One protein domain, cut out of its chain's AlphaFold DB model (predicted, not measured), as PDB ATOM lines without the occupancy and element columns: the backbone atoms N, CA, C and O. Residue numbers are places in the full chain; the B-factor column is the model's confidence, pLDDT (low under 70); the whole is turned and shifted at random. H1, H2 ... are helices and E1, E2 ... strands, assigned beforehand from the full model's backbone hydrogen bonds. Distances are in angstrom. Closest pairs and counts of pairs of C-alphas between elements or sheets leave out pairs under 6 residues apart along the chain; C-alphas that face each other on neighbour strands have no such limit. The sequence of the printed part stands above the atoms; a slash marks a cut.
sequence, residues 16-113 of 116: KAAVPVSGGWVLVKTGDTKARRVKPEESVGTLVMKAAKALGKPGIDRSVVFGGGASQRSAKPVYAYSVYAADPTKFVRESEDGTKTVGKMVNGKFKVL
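Overview. This is residues 16 to 113 of the 116 residues of an uncharacterized protein of Aquabacterium commune (UniProt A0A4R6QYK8). A strongly twisted sheet of four strands, E3 to E6, forms one part; helix H1 lies off to one side of it, level with the beginning of its edge strand E3, and the short H2 lies beyond that beginning. The hairpin E1 and E2 stands off as a separate small piece, joined to H1 by a long loop whose residues 32 to 40 stick out. The printed part has 98 residues with two named helices and six named strands, in the order E1 E2 H1 H2 E3 E4 E5 E6; both sheets, E3 E4 E5 E6 and E1 E2, are antiparallel. The class is mixed, with under half of the residues in named elements; the whole is only just compact, close to loose, with a radius of gyration of the C-alphas of 14.9 A and spans of 35 by 33 by 26 A.

Arrangement. E3, residues 80 to 83, E4, 91 to 94, E5, 100 to 106, and E6, 109 to 112, form a meander, each strand the antiparallel neighbour of the one before. N 82 and O 92 are 2.9 A apart, N 93 and O 101 2.8 A, and N 104 and O 111 2.9 A, within hydrogen-bond range. The pairing is staggered: E5 pairs with E4 over residues 100 to 103 and with E6 over 103 to 106. H1, residues 44 to 56, is only just not on this sheet, with 4 pairs of C-alphas within 10 A. H2, residues 63 to 66, only just touches H1, with 3 pairs of C-alphas within 8 A, at residues 51 to 55 of H1 alone; the closest C-alphas, of Ala 51 and Val 65, are 6.0 A apart. In H1 every O i to N i+4 pair is within hydrogen-bond range; H2 is too short for one. E1, residues 16 to 21, and E2, 24 to 29, form a hairpin, with N 19 and O 26 2.8 A apart; both are apart from E3, E4, E5 and E6.

Along the chain. E5 measures 18.1 A and H1 18.3 A; E1 and E2 measure 16.1 A each. E1 begins at C-alpha 16 (242.553, 262.315, 294.412), and E6 ends at C-alpha 112 (227.540, 271.457, 288.393).

Size, cuts and confidence. The farthest C-alphas, of Ser 22 and Gly 69, are 40.3 A apart. The printed part has no cut. The links E2 to H1 and H2 to E3 are long. The mean pLDDT of the printed part is 71.1, and residues 16 to 37 and 67 to 76 are under 70.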
ATOM      1  N   LYS A  16     242.281 260.891 294.684       37.16
ATOM      2  CA  LYS A  16     242.553 262.315 294.412       37.16
ATOM      3  C   LYS A  16     242.235 262.740 292.976       37.16
ATOM      4  O   LYS A  16     241.949 263.913 292.755       37.16
ATOM      5  N   ALA A  17     242.254 261.814 292.011       41.84
ATOM      6  CA  ALA A  17     241.934 262.114 290.616       41.84
ATOM      7  C   ALA A  17     241.468 260.877 289.831       41.84
ATOM      8  O   ALA A  17     241.948 259.765 290.059       41.84
ATOM      9  N   ALA A  18     240.568 261.105 288.874       42.69
ATOM     10  CA  ALA A  18     240.294 260.204 287.762       42.69
ATOM     11  C   ALA A  18     240.938 260.810 286.506       42.69
ATOM     12  O   ALA A  18     240.686 261.975 286.195       42.69
ATOM     13  N   VAL A  19     241.784 260.047 285.818       43.31
ATOM     14  CA  VAL A  19     242.527 260.486 284.626       43.31
ATOM     15  C   VAL A  19     241.930 259.807 283.391       43.31
ATOM     16  O   VAL A  19     241.735 258.590 283.429       43.31
ATOM     17  N   PRO A  20     241.627 260.543 282.307       40.69
ATOM     18  CA  PRO A  20     241.165 259.931 281.070       40.69
ATOM     19  C   PRO A  20     242.345 259.261 280.358       40.69
ATOM     20  O   PRO A  20     243.386 259.879 280.151       40.69
ATOM     21  N   VAL A  21     242.178 258.002 279.965       44.34
ATOM     22  CA  VAL A  21     243.118 257.245 279.124       44.34
ATOM     23  C   VAL A  21     242.334 256.718 277.922       44.34
ATOM     24  O   VAL A  21     241.128 256.503 278.021       44.34
ATOM     25  N   SER A  22     242.971 256.552 276.762       38.38
ATOM     26  CA  SER A  22     242.327 256.120 275.511       38.38
ATOM     27  C   SER A  22     241.576 254.787 275.688       38.38
ATOM     28  O   SER A  22     242.162 253.713 275.568       38.38
ATOM     29  N   GLY A  23     240.283 254.857 276.024       50.97
ATOM     30  CA  GLY A  23     239.421 253.704 276.316       50.97
ATOM     31  C   GLY A  23     238.787 253.656 277.717       50.97
ATOM     32  O   GLY A  23     238.021 252.732 277.980       50.97
ATOM     33  N   GLY A  24     239.047 254.615 278.616       48.75
ATOM     34  CA  GLY A  24     238.426 254.653 279.946       48.75
ATOM     35  C   GLY A  24     238.987 255.724 280.887       48.75
ATOM     36  O   GLY A  24     239.797 256.556 280.500       48.75
ATOM     37  N   TRP A  25     238.555 255.703 282.146       51.16
ATOM     38  CA  TRP A  25     239.114 256.547 283.206       51.16
ATOM     39  C   TRP A  25     239.860 255.671 284.211       51.16
ATOM     40  O   TRP A  25     239.346 254.630 284.620       51.16
ATOM     41  N   VAL A  26     241.052 256.096 284.625       45.12
ATOM     42  CA  VAL A  26     241.852 255.425 285.656       45.12
ATOM     43  C   VAL A  26     241.823 256.270 286.923       45.12
ATOM     44  O   VAL A  26     242.180 257.449 286.907       45.12
ATOM     45  N   LEU A  27     241.385 255.679 288.034       50.72
ATOM     46  CA  LEU A  27     241.554 256.279 289.355       50.72
ATOM     47  C   LEU A  27     243.030 256.201 289.746       50.72
ATOM     48  O   LEU A  27     243.589 255.110 289.844       50.72
ATOM     49  N   VAL A  28     243.649 257.348 290.015       44.81
ATOM     50  CA  VAL A  28     245.042 257.403 290.467       44.81
ATOM     51  C   VAL A  28     245.071 257.558 291.985       44.81
ATOM     52  O   VAL A  28     244.669 258.587 292.543       44.81
ATOM     53  N   LYS A  29     245.562 256.515 292.663       49.78
ATOM     54  CA  LYS A  29     245.883 256.541 294.092       49.78
ATOM     55  C   LYS A  29     247.122 257.413 294.295       49.78
ATOM     56  O   LYS A  29     248.177 257.131 293.745       49.78
ATOM     57  N   THR A  30     247.000 258.471 295.089       37.28
ATOM     58  CA  THR A  30     248.134 259.317 295.494       37.28
ATOM     59  C   THR A  30     248.240 259.283 297.013       37.28
ATOM     60  O   THR A  30     247.653 260.108 297.709       37.28
ATOM     61  N   GLY A  31     248.941 258.275 297.533       41.25
ATOM     62  CA  GLY A  31     249.249 258.165 298.957       41.25
ATOM     63  C   GLY A  31     249.644 256.754 299.392       41.25
ATOM     64  O   GLY A  31     248.964 255.782 299.055       41.25
ATOM     65  N   ASP A  32     250.709 256.669 300.188       43.62
ATOM     66  CA  ASP A  32     251.129 255.460 300.896       43.62
ATOM     67  C   ASP A  32     250.364 255.333 302.216       43.62
ATOM     68  O   ASP A  32     250.770 255.833 303.265       43.62
ATOM     69  N   THR A  33     249.218 254.658 302.177       51.91
ATOM     70  CA  THR A  33     248.586 254.132 303.389       51.91
ATOM     71  C   THR A  33     248.931 252.655 303.520       51.91
ATOM     72  O   THR A  33     248.708 251.878 302.589       51.91
ATOM     73  N   LYS A  34     249.488 252.256 304.676       51.12
ATOM     74  CA  LYS A  34     249.793 250.847 304.983       51.12
ATOM     75  C   LYS A  34     248.552 249.999 304.693       51.12
ATOM     76  O   LYS A  34     247.491 250.241 305.269       51.12
ATOM     77  N   ALA A  35     248.685 249.028 303.792       56.88
ATOM     78  CA  ALA A  35     247.584 248.161 303.408       56.88
ATOM     79  C   ALA A  35     247.098 247.375 304.635       56.88
ATOM     80  O   ALA A  35     247.796 246.510 305.164       56.88
ATOM     81  N   ARG A  36     245.894 247.697 305.119       61.94
ATOM     82  CA  ARG A  36     245.201 246.887 306.125       61.94
ATOM     83  C   ARG A  36     244.873 245.537 305.483       61.94
ATOM     84  O   ARG A  36     244.436 245.509 304.338       61.94
ATOM     85  N   ARG A  37     245.050 244.421 306.198       69.38
ATOM     86  CA  ARG A  37     244.479 243.138 305.755       69.38
ATOM     87  C   ARG A  37     242.959 243.271 305.792       69.38
ATOM     88  O   ARG A  37     242.385 243.454 306.862       69.38
ATOM     89  N   VAL A  38     242.346 243.248 304.617       70.88
ATOM     90  CA  VAL A  38     240.902 243.371 304.420       70.88
ATOM     91  C   VAL A  38     240.378 242.003 304.000       70.88
ATOM     92  O   VAL A  38     241.031 241.328 303.200       70.88
ATOM     93  N   LYS A  39     239.232 241.574 304.536       78.75
ATOM     94  CA  LYS A  39     238.613 240.320 304.083       78.75
ATOM     95  C   LYS A  39     238.144 240.465 302.624       78.75
ATOM     96  O   LYS A  39     237.840 241.585 302.206       78.75
ATOM     97  N   PRO A  40     238.051 239.383 301.832       75.19
ATOM     98  CA  PRO A  40     237.594 239.474 300.443       75.19
ATOM     99  C   PRO A  40     236.241 240.189 300.286       75.19
ATOM    100  O   PRO A  40     236.058 240.963 299.345       75.19
ATOM    101  N   GLU A  41     235.321 240.023 301.241       76.12
ATOM    102  CA  GLU A  41     233.982 240.630 301.213       76.12
ATOM    103  C   GLU A  41     233.994 242.145 301.460       76.12
ATOM    104  O   GLU A  41     233.035 242.841 301.110       76.12
ATOM    105  N   GLU A  42     235.075 242.634 302.065       72.31
ATOM    106  CA  GLU A  42     235.360 244.036 302.365       72.31
ATOM    107  C   GLU A  42     236.287 244.662 301.302       72.31
ATOM    108  O   GLU A  42     236.677 245.829 301.404       72.31
ATOM    109  N   SER A  43     236.659 243.908 300.259       78.06
ATOM    110  CA  SER A  43     237.399 244.451 299.121       78.06
ATOM    111  C   SER A  43     236.603 245.563 298.436       78.06
ATOM    112  O   SER A  43     235.377 245.504 298.315       78.06
ATOM    113  N   VAL A  44     237.307 246.587 297.944       72.06
ATOM    114  CA  VAL A  44     236.662 247.733 297.286       72.06
ATOM    115  C   VAL A  44     235.827 247.298 296.084       72.06
ATOM    116  O   VAL A  44     234.702 247.769 295.962       72.06
ATOM    117  N   GLY A  45     236.309 246.363 295.258       71.94
ATOM    118  CA  GLY A  45     235.530 245.833 294.132       71.94
ATOM    119  C   GLY A  45     234.191 245.244 294.586       71.94
ATOM    120  O   GLY A  45     233.132 245.612 294.075       71.94
ATOM    121  N   THR A  46     234.208 244.421 295.638       74.88
ATOM    122  CA  THR A  46     232.985 243.823 296.196       74.88
ATOM    123  C   THR A  46     232.043 244.874 296.786       74.88
ATOM    124  O   THR A  46     230.830 244.818 296.556       74.88
ATOM    125  N   LEU A  47     232.572 245.851 297.525       78.75
ATOM    126  CA  LEU A  47     231.770 246.910 298.144       78.75
ATOM    127  C   LEU A  47     231.147 247.852 297.106       78.75
ATOM    128  O   LEU A  47     229.964 248.170 297.217       78.75
ATOM    129  N   VAL A  48     231.892 248.236 296.066       79.19
ATOM    130  CA  VAL A  48     231.389 249.072 294.960       79.19
ATOM    131  C   VAL A  48     230.238 248.373 294.241       79.19
ATOM    132  O   VAL A  48     229.198 248.986 293.998       79.19
ATOM    133  N   MET A  49     230.365 247.071 293.972       79.44
ATOM    134  CA  MET A  49     229.296 246.294 293.338       79.44
ATOM    135  C   MET A  49     228.045 246.186 294.218       79.44
ATOM    136  O   MET A  49     226.925 246.280 293.709       79.44
ATOM    137  N   LYS A  50     228.209 246.012 295.535       82.81
ATOM    138  CA  LYS A  50     227.086 246.006 296.488       82.81
ATOM    139  C   LYS A  50     226.394 247.371 296.551       82.81
ATOM    140  O   LYS A  50     225.169 247.419 296.470       82.81
ATOM    141  N   ALA A  51     227.160 248.460 296.619       81.75
ATOM    142  CA  ALA A  51     226.631 249.822 296.628       81.75
ATOM    143  C   ALA A  51     225.855 250.139 295.340       81.75
ATOM    144  O   ALA A  51     224.728 250.623 295.408       81.75
ATOM    145  N   ALA A  52     226.397 249.787 294.169       80.81
ATOM    146  CA  ALA A  52     225.713 249.978 292.890       80.81
ATOM    147  C   ALA A  52     224.369 249.228 292.831       80.81
ATOM    148  O   ALA A  52     223.357 249.795 292.417       80.81
ATOM    149  N   LYS A  53     224.335 247.973 293.301       83.69
ATOM    150  CA  LYS A  53     223.094 247.187 293.396       83.69
ATOM    151  C   LYS A  53     222.086 247.815 294.360       83.69
ATOM    152  O   LYS A  53     220.903 247.859 294.037       83.69
ATOM    153  N   ALA A  54     222.542 248.298 295.515       84.75
ATOM    154  CA  ALA A  54     221.684 248.954 296.499       84.75
ATOM    155  C   ALA A  54     221.059 250.242 295.939       84.75
ATOM    156  O   ALA A  54     219.853 250.431 296.054       84.75
ATOM    157  N   LEU A  55     221.844 251.076 295.248       83.12
ATOM    158  CA  LEU A  55     221.356 252.314 294.626       83.12
ATOM    159  C   LEU A  55     220.323 252.066 293.513       83.12
ATOM    160  O   LEU A  55     219.443 252.904 293.300       83.12
ATOM    161  N   GLY A  56     220.415 250.936 292.809       80.94
ATOM    162  CA  GLY A  56     219.483 250.554 291.745       80.94
ATOM    163  C   GLY A  56     218.215 249.834 292.213       80.94
ATOM    164  O   GLY A  56     217.314 249.632 291.403       80.94
ATOM    165  N   LYS A  57     218.127 249.422 293.485       83.12
ATOM    166  CA  LYS A  57     217.004 248.629 294.000       83.12
ATOM    167  C   LYS A  57     215.937 249.532 294.646       83.12
ATOM    168  O   LYS A  57     216.246 250.209 295.627       83.12
ATOM    169  N   PRO A  58     214.680 249.523 294.162       80.06
ATOM    170  CA  PRO A  58     213.582 250.232 294.819       80.06
ATOM    171  C   PRO A  58     213.350 249.723 296.249       80.06
ATOM    172  O   PRO A  58     213.477 248.526 296.511       80.06
ATOM    173  N   GLY A  59     213.000 250.625 297.170       81.75
ATOM    174  CA  GLY A  59     212.647 250.280 298.555       81.75
ATOM    175  C   GLY A  59     213.822 249.951 299.486       81.75
ATOM    176  O   GLY A  59     213.588 249.583 300.632       81.75
ATOM    177  N   ILE A  60     215.072 250.076 299.031       80.75
ATOM    178  CA  ILE A  60     216.242 250.043 299.917       80.75
ATOM    179  C   ILE A  60     216.467 251.435 300.497       80.75
ATOM    180  O   ILE A  60     216.511 252.417 299.753       80.75
ATOM    181  N   ASP A  61     216.658 251.500 301.815       82.38
ATOM    182  CA  ASP A  61     217.111 252.717 302.476       82.38
ATOM    183  C   ASP A  61     218.490 253.112 301.930       82.38
ATOM    184  O   ASP A  61     219.475 252.389 302.094       82.38
ATOM    185  N   ARG A  62     218.551 254.252 301.237       80.50
ATOM    186  CA  ARG A  62     219.774 254.748 300.597       80.50
ATOM    187  C   ARG A  62     220.796 255.202 301.636       80.50
ATOM    188  O   ARG A  62     221.990 255.182 301.329       80.50
ATOM    189  N   SER A  63     220.370 255.508 302.864       78.88
ATOM    190  CA  SER A  63     221.250 255.933 303.953       78.88
ATOM    191  C   SER A  63     222.391 254.939 304.188       78.88
ATOM    192  O   SER A  63     223.528 255.342 304.418       78.88
ATOM    193  N   VAL A  64     222.169 253.636 303.992       77.56
ATOM    194  CA  VAL A  64     223.199 252.598 304.181       77.56
ATOM    195  C   VAL A  64     224.380 252.714 303.207       77.56
ATOM    196  O   VAL A  64     225.468 252.226 303.503       77.56
ATOM    197  N   VAL A  65     224.183 253.356 302.050       78.94
ATOM    198  CA  VAL A  65     225.239 253.615 301.054       78.94
ATOM    199  C   VAL A  65     225.953 254.934 301.347       78.94
ATOM    200  O   VAL A  65     227.169 255.027 301.185       78.94
ATOM    201  N   PHE A  66     225.210 255.944 301.800       80.19
ATOM    202  CA  PHE A  66     225.733 257.286 302.076       80.19
ATOM    203  C   PHE A  66     226.231 257.468 303.528       80.19
ATOM    204  O   PHE A  66     226.848 258.482 303.855       80.19
ATOM    205  N   GLY A  67     226.077 256.445 304.375       69.19
ATOM    206  CA  GLY A  67     226.656 256.361 305.720       69.19
ATOM    207  C   GLY A  67     225.731 256.785 306.865       69.19
ATOM    208  O   GLY A  67     226.237 257.240 307.892       69.19
ATOM    209  N   GLY A  68     224.416 256.621 306.693       57.81
ATOM    210  CA  GLY A  68     223.343 256.936 307.637       57.81
ATOM    211  C   GLY A  68     223.760 256.854 309.108       57.81
ATOM    212  O   GLY A  68     224.233 255.821 309.584       57.81
ATOM    213  N   GLY A  69     223.626 257.982 309.811       51.03
ATOM    214  CA  GLY A  69     223.866 258.145 311.252       51.03
ATOM    215  C   GLY A  69     225.327 258.052 311.725       51.03
ATOM    216  O   GLY A  69     225.757 258.879 312.524       51.03
ATOM    217  N   ALA A  70     226.126 257.099 311.237       47.56
ATOM    218  CA  ALA A  70     227.459 256.799 311.777       47.56
ATOM    219  C   ALA A  70     228.620 257.543 311.079       47.56
ATOM    220  O   ALA A  70     229.714 257.650 311.642       47.56
ATOM    221  N   SER A  71     228.410 258.087 309.873       45.53
ATOM    222  CA  SER A  71     229.416 258.871 309.133       45.53
ATOM    223  C   SER A  71     229.435 260.366 309.485       45.53
ATOM    224  O   SER A  71     230.330 261.082 309.026       45.53
ATOM    225  N   GLN A  72     228.554 260.830 310.387       48.16
ATOM    226  CA  GLN A  72     228.507 262.218 310.888       48.16
ATOM    227  C   GLN A  72     229.818 262.711 311.530       48.16
ATOM    228  O   GLN A  72     229.975 263.903 311.782       48.16
ATOM    229  N   ARG A  73     230.810 261.833 311.743       49.09
ATOM    230  CA  ARG A  73     232.175 262.239 312.114       49.09
ATOM    231  C   ARG A  73     232.805 263.186 311.080       49.09
ATOM    232  O   ARG A  73     233.692 263.960 311.425       49.09
ATOM    233  N   SER A  74     232.354 263.140 309.827       53.19
ATOM    234  CA  SER A  74     232.639 264.164 308.825       53.19
ATOM    235  C   SER A  74     231.337 264.903 308.535       53.19
ATOM    236  O   SER A  74     230.455 264.337 307.907       53.19
ATOM    237  N   ALA A  75     231.207 266.167 308.938       56.34
ATOM    238  CA  ALA A  75     230.031 267.012 308.667       56.34
ATOM    239  C   ALA A  75     229.796 267.316 307.164       56.34
ATOM    240  O   ALA A  75     229.164 268.308 306.808       56.34
ATOM    241  N   LYS A  76     230.369 266.514 306.261       66.69
ATOM    242  CA  LYS A  76     230.311 266.693 304.816       66.69
ATOM    243  C   LYS A  76     229.431 265.603 304.206       66.69
ATOM    244  O   LYS A  76     229.687 264.429 304.469       66.69
ATOM    245  N   PRO A  77     228.455 265.973 303.364       72.12
ATOM    246  CA  PRO A  77     227.614 265.004 302.680       72.12
ATOM    247  C   PRO A  77     228.457 264.083 301.790       72.12
ATOM    248  O   PRO A  77     229.373 264.530 301.089       72.12
ATOM    249  N   VAL A  78     228.141 262.789 301.832       81.00
ATOM    250  CA  VAL A  78     228.706 261.782 300.932       81.00
ATOM    251  C   VAL A  78     227.911 261.807 299.628       81.00
ATOM    252  O   VAL A  78     226.693 261.953 299.638       81.00
ATOM    253  N   TYR A  79     228.601 261.660 298.499       83.38
ATOM    254  CA  TYR A  79     227.979 261.595 297.178       83.38
ATOM    255  C   TYR A  79     228.511 260.397 296.397       83.38
ATOM    256  O   TYR A  79     229.696 260.065 296.493       83.38
ATOM    257  N   ALA A  80     227.652 259.797 295.578       84.69
ATOM    258  CA  ALA A  80     228.034 258.794 294.598       84.69
ATOM    259  C   ALA A  80     228.328 259.482 293.260       84.69
ATOM    260  O   ALA A  80     227.660 260.445 292.882       84.69
ATOM    261  N   TYR A  81     229.332 258.988 292.539       86.06
ATOM    262  CA  TYR A  81     229.731 259.526 291.241       86.06
ATOM    263  C   TYR A  81     229.722 258.423 290.189       86.06
ATOM    264  O   TYR A  81     230.218 257.322 290.426       86.06
ATOM    265  N   SER A  82     229.187 258.731 289.012       82.25
ATOM    266  CA  SER A  82     229.231 257.862 287.836       82.25
ATOM    267  C   SER A  82     229.531 258.675 286.580       82.25
ATOM    268  O   SER A  82     229.351 259.892 286.554       82.25
ATOM    269  N   VAL A  83     230.042 258.020 285.540       83.88
ATOM    270  CA  VAL A  83     230.330 258.673 284.257       83.88
ATOM    271  C   VAL A  83     229.015 258.957 283.532       83.88
ATOM    272  O   VAL A  83     228.141 258.092 283.466       83.88
ATOM    273  N   TYR A  84     228.873 260.157 282.973       81.31
ATOM    274  CA  TYR A  84     227.717 260.483 282.145       81.31
ATOM    275  C   TYR A  84     227.854 259.815 280.772       81.31
ATOM    276  O   TYR A  84     228.782 260.093 280.018       81.31
ATOM    277  N   ALA A  85     226.924 258.919 280.441       80.56
ATOM    278  CA  ALA A  85     227.056 258.046 279.274       80.56
ATOM    279  C   ALA A  85     227.114 258.791 277.928       80.56
ATOM    280  O   ALA A  85     227.761 258.310 277.004       80.56
ATOM    281  N   ALA A  86     226.454 259.951 277.812       81.88
ATOM    282  CA  ALA A  86     226.432 260.719 276.566       81.88
ATOM    283  C   ALA A  86     227.681 261.598 276.366       81.88
ATOM    284  O   ALA A  86     227.978 261.988 275.243       81.88
ATOM    285  N   ASP A  87     228.417 261.910 277.435       78.31
ATOM    286  CA  ASP A  87     229.674 262.655 277.367       78.31
ATOM    287  C   ASP A  87     230.587 262.206 278.517       78.31
ATOM    288  O   ASP A  87     230.394 262.648 279.657       78.31
ATOM    289  N   PRO A  88     231.598 261.362 278.234       78.69
ATOM    290  CA  PRO A  88     232.500 260.824 279.246       78.69
ATOM    291  C   PRO A  88     233.320 261.876 279.992       78.69
ATOM    292  O   PRO A  88     233.909 261.542 281.015       78.69
ATOM    293  N   THR A  89     233.385 263.124 279.511       79.50
ATOM    294  CA  THR A  89     234.042 264.236 280.224       79.50
ATOM    295  C   THR A  89     233.196 264.788 281.374       79.50
ATOM    296  O   THR A  89     233.669 265.618 282.158       79.50
ATOM    297  N   LYS A  90     231.939 264.342 281.477       84.69
ATOM    298  CA  LYS A  90     230.976 264.730 282.502       84.69
ATOM    299  C   LYS A  90     230.715 263.576 283.467       84.69
ATOM    300  O   LYS A  90     230.804 262.394 283.135       84.69
ATOM    301  N   PHE A  91     230.324 263.947 284.675       84.44
ATOM    302  CA  PHE A  91     229.982 263.034 285.753       84.44
ATOM    303  C   PHE A  91     228.564 263.307 286.231       84.44
ATOM    304  O   PHE A  91     228.136 264.458 286.304       84.44
ATOM    305  N   VAL A  92     227.861 262.247 286.603       86.88
ATOM    306  CA  VAL A  92     226.630 262.313 287.381       86.88
ATOM    307  C   VAL A  92     227.014 262.195 288.850       86.88
ATOM    308  O   VAL A  92     227.618 261.200 289.251       86.88
ATOM    309  N   ARG A  93     226.670 263.206 289.643       88.31
ATOM    310  CA  ARG A  93     226.716 263.172 291.104       88.31
ATOM    311  C   ARG A  93     225.325 262.856 291.630       88.31
ATOM    312  O   ARG A  93     224.375 263.548 291.270       88.31
ATOM    313  N   GLU A  94     225.235 261.859 292.491       87.31
ATOM    314  CA  GLU A  94     224.001 261.405 293.121       87.31
ATOM    315  C   GLU A  94     224.096 261.562 294.644       87.31
ATOM    316  O   GLU A  94     225.120 261.211 295.242       87.31
ATOM    317  N   SER A  95     223.060 262.135 295.256       86.06
ATOM    318  CA  SER A  95     222.928 262.306 296.708       86.06
ATOM    319  C   SER A  95     222.030 261.248 297.344       86.06
ATOM    320  O   SER A  95     221.392 260.447 296.660       86.06
ATOM    321  N   GLU A  96     222.006 261.239 298.677       84.06
ATOM    322  CA  GLU A  96     221.238 260.290 299.490       84.06
ATOM    323  C   GLU A  96     219.732 260.317 299.213       84.06
ATOM    324  O   GLU A  96     219.100 259.267 299.165       84.06
ATOM    325  N   ASP A  97     219.178 261.494 298.929       85.25
ATOM    326  CA  ASP A  97     217.785 261.695 298.510       85.25
ATOM    327  C   ASP A  97     217.487 261.183 297.083       85.25
ATOM    328  O   ASP A  97     216.346 261.221 296.629       85.25
ATOM    329  N   GLY A  98     218.503 260.702 296.361       84.94
ATOM    330  CA  GLY A  98     218.394 260.248 294.978       84.94
ATOM    331  C   GLY A  98     218.505 261.362 293.936       84.94
ATOM    332  O   GLY A  98     218.421 261.068 292.740       84.94
ATOM    333  N   THR A  99     218.733 262.618 294.337       89.12
ATOM    334  CA  THR A  99     218.918 263.732 293.400       89.12
ATOM    335  C   THR A  99     220.177 263.517 292.560       89.12
ATOM    336  O   THR A  99     221.268 263.279 293.081       89.12
ATOM    337  N   LYS A 100     220.039 263.624 291.231       90.50
ATOM    338  CA  LYS A 100     221.140 263.467 290.267       90.50
ATOM    339  C   LYS A 100     221.467 264.797 289.606       90.50
ATOM    340  O   LYS A 100     220.593 265.469 289.074       90.50
ATOM    341  N   THR A 101     222.746 265.155 289.596       92.44
ATOM    342  CA  THR A 101     223.254 266.380 288.961       92.44
ATOM    343  C   THR A 101     224.390 266.048 288.007       92.44
ATOM    344  O   THR A 101     225.262 265.250 288.342       92.44
ATOM    345  N   VAL A 102     224.398 266.653 286.819       91.44
ATOM    346  CA  VAL A 102     225.488 266.488 285.847       91.44
ATOM    347  C   VAL A 102     226.503 267.615 286.028       91.44
ATOM    348  O   VAL A 102     226.149 268.782 286.193       91.44
ATOM    349  N   GLY A 103     227.784 267.273 286.019       90.56
ATOM    350  CA  GLY A 103     228.858 268.222 286.264       90.56
ATOM    351  C   GLY A 103     230.202 267.763 285.725       90.56
ATOM    352  O   GLY A 103     230.310 266.746 285.041       90.56
ATOM    353  N   LYS A 104     231.246 268.519 286.055       86.44
ATOM    354  CA  LYS A 104     232.643 268.191 285.751       86.44
ATOM    355  C   LYS A 104     233.479 268.208 287.022       86.44
ATOM    356  O   LYS A 104     233.216 268.989 287.935       86.44
ATOM    357  N   MET A 105     234.515 267.378 287.062       79.56
ATOM    358  CA  MET A 105     235.542 267.458 288.098       79.56
ATOM    359  C   MET A 105     236.586 268.493 287.677       79.56
ATOM    360  O   MET A 105     237.301 268.297 286.701       79.56
ATOM    361  N   VAL A 106     236.665 269.605 288.405       78.62
ATOM    362  CA  VAL A 106     237.613 270.699 288.163       78.62
ATOM    363  C   VAL A 106     238.446 270.888 289.424       78.62
ATOM    364  O   VAL A 106     237.901 271.196 290.483       78.62
ATOM    365  N   ASN A 107     239.762 270.688 289.331       73.56
ATOM    366  CA  ASN A 107     240.695 270.790 290.464       73.56
ATOM    367  C   ASN A 107     240.260 269.951 291.684       73.56
ATOM    368  O   ASN A 107     240.269 270.423 292.821       73.56
ATOM    369  N   GLY A 108     239.801 268.721 291.437       72.81
ATOM    370  CA  GLY A 108     239.317 267.810 292.481       72.81
ATOM    371  C   GLY A 108     237.961 268.185 293.095       72.81
ATOM    372  O   GLY A 108     237.534 267.539 294.048       72.81
ATOM    373  N   LYS A 109     237.269 269.206 292.571       76.38
ATOM    374  CA  LYS A 109     235.935 269.622 293.024       76.38
ATOM    375  C   LYS A 109     234.902 269.395 291.931       76.38
ATOM    376  O   LYS A 109     235.128 269.732 290.771       76.38
ATOM    377  N   PHE A 110     233.743 268.877 292.315       81.75
ATOM    378  CA  PHE A 110     232.613 268.761 291.406       81.75
ATOM    379  C   PHE A 110     231.986 270.138 291.169       81.75
ATOM    380  O   PHE A 110     231.560 270.802 292.116       81.75
ATOM    381  N   LYS A 111     231.923 270.558 289.905       88.69
ATOM    382  CA  LYS A 111     231.190 271.744 289.461       88.69
ATOM    383  C   LYS A 111     229.983 271.303 288.649       88.69
ATOM    384  O   LYS A 111     230.143 270.646 287.622       88.69
ATOM    385  N   VAL A 112     228.795 271.667 289.124       90.31
ATOM    386  CA  VAL A 112     227.540 271.457 288.393       90.31
ATOM    387  C   VAL A 112     227.619 272.232 287.082       90.31
ATOM    388  O   VAL A 112     228.040 273.390 287.072       90.31
ATOM    389  N   LEU A 113     227.251 271.588 285.979       83.56
ATOM    390  CA  LEU A 113     227.018 272.299 284.731       83.56
ATOM    391  C   LEU A 113     225.619 272.895 284.839       83.56
ATOM    392  O   LEU A 113     224.660 272.150 285.020       83.56
TER     393      LEU A 113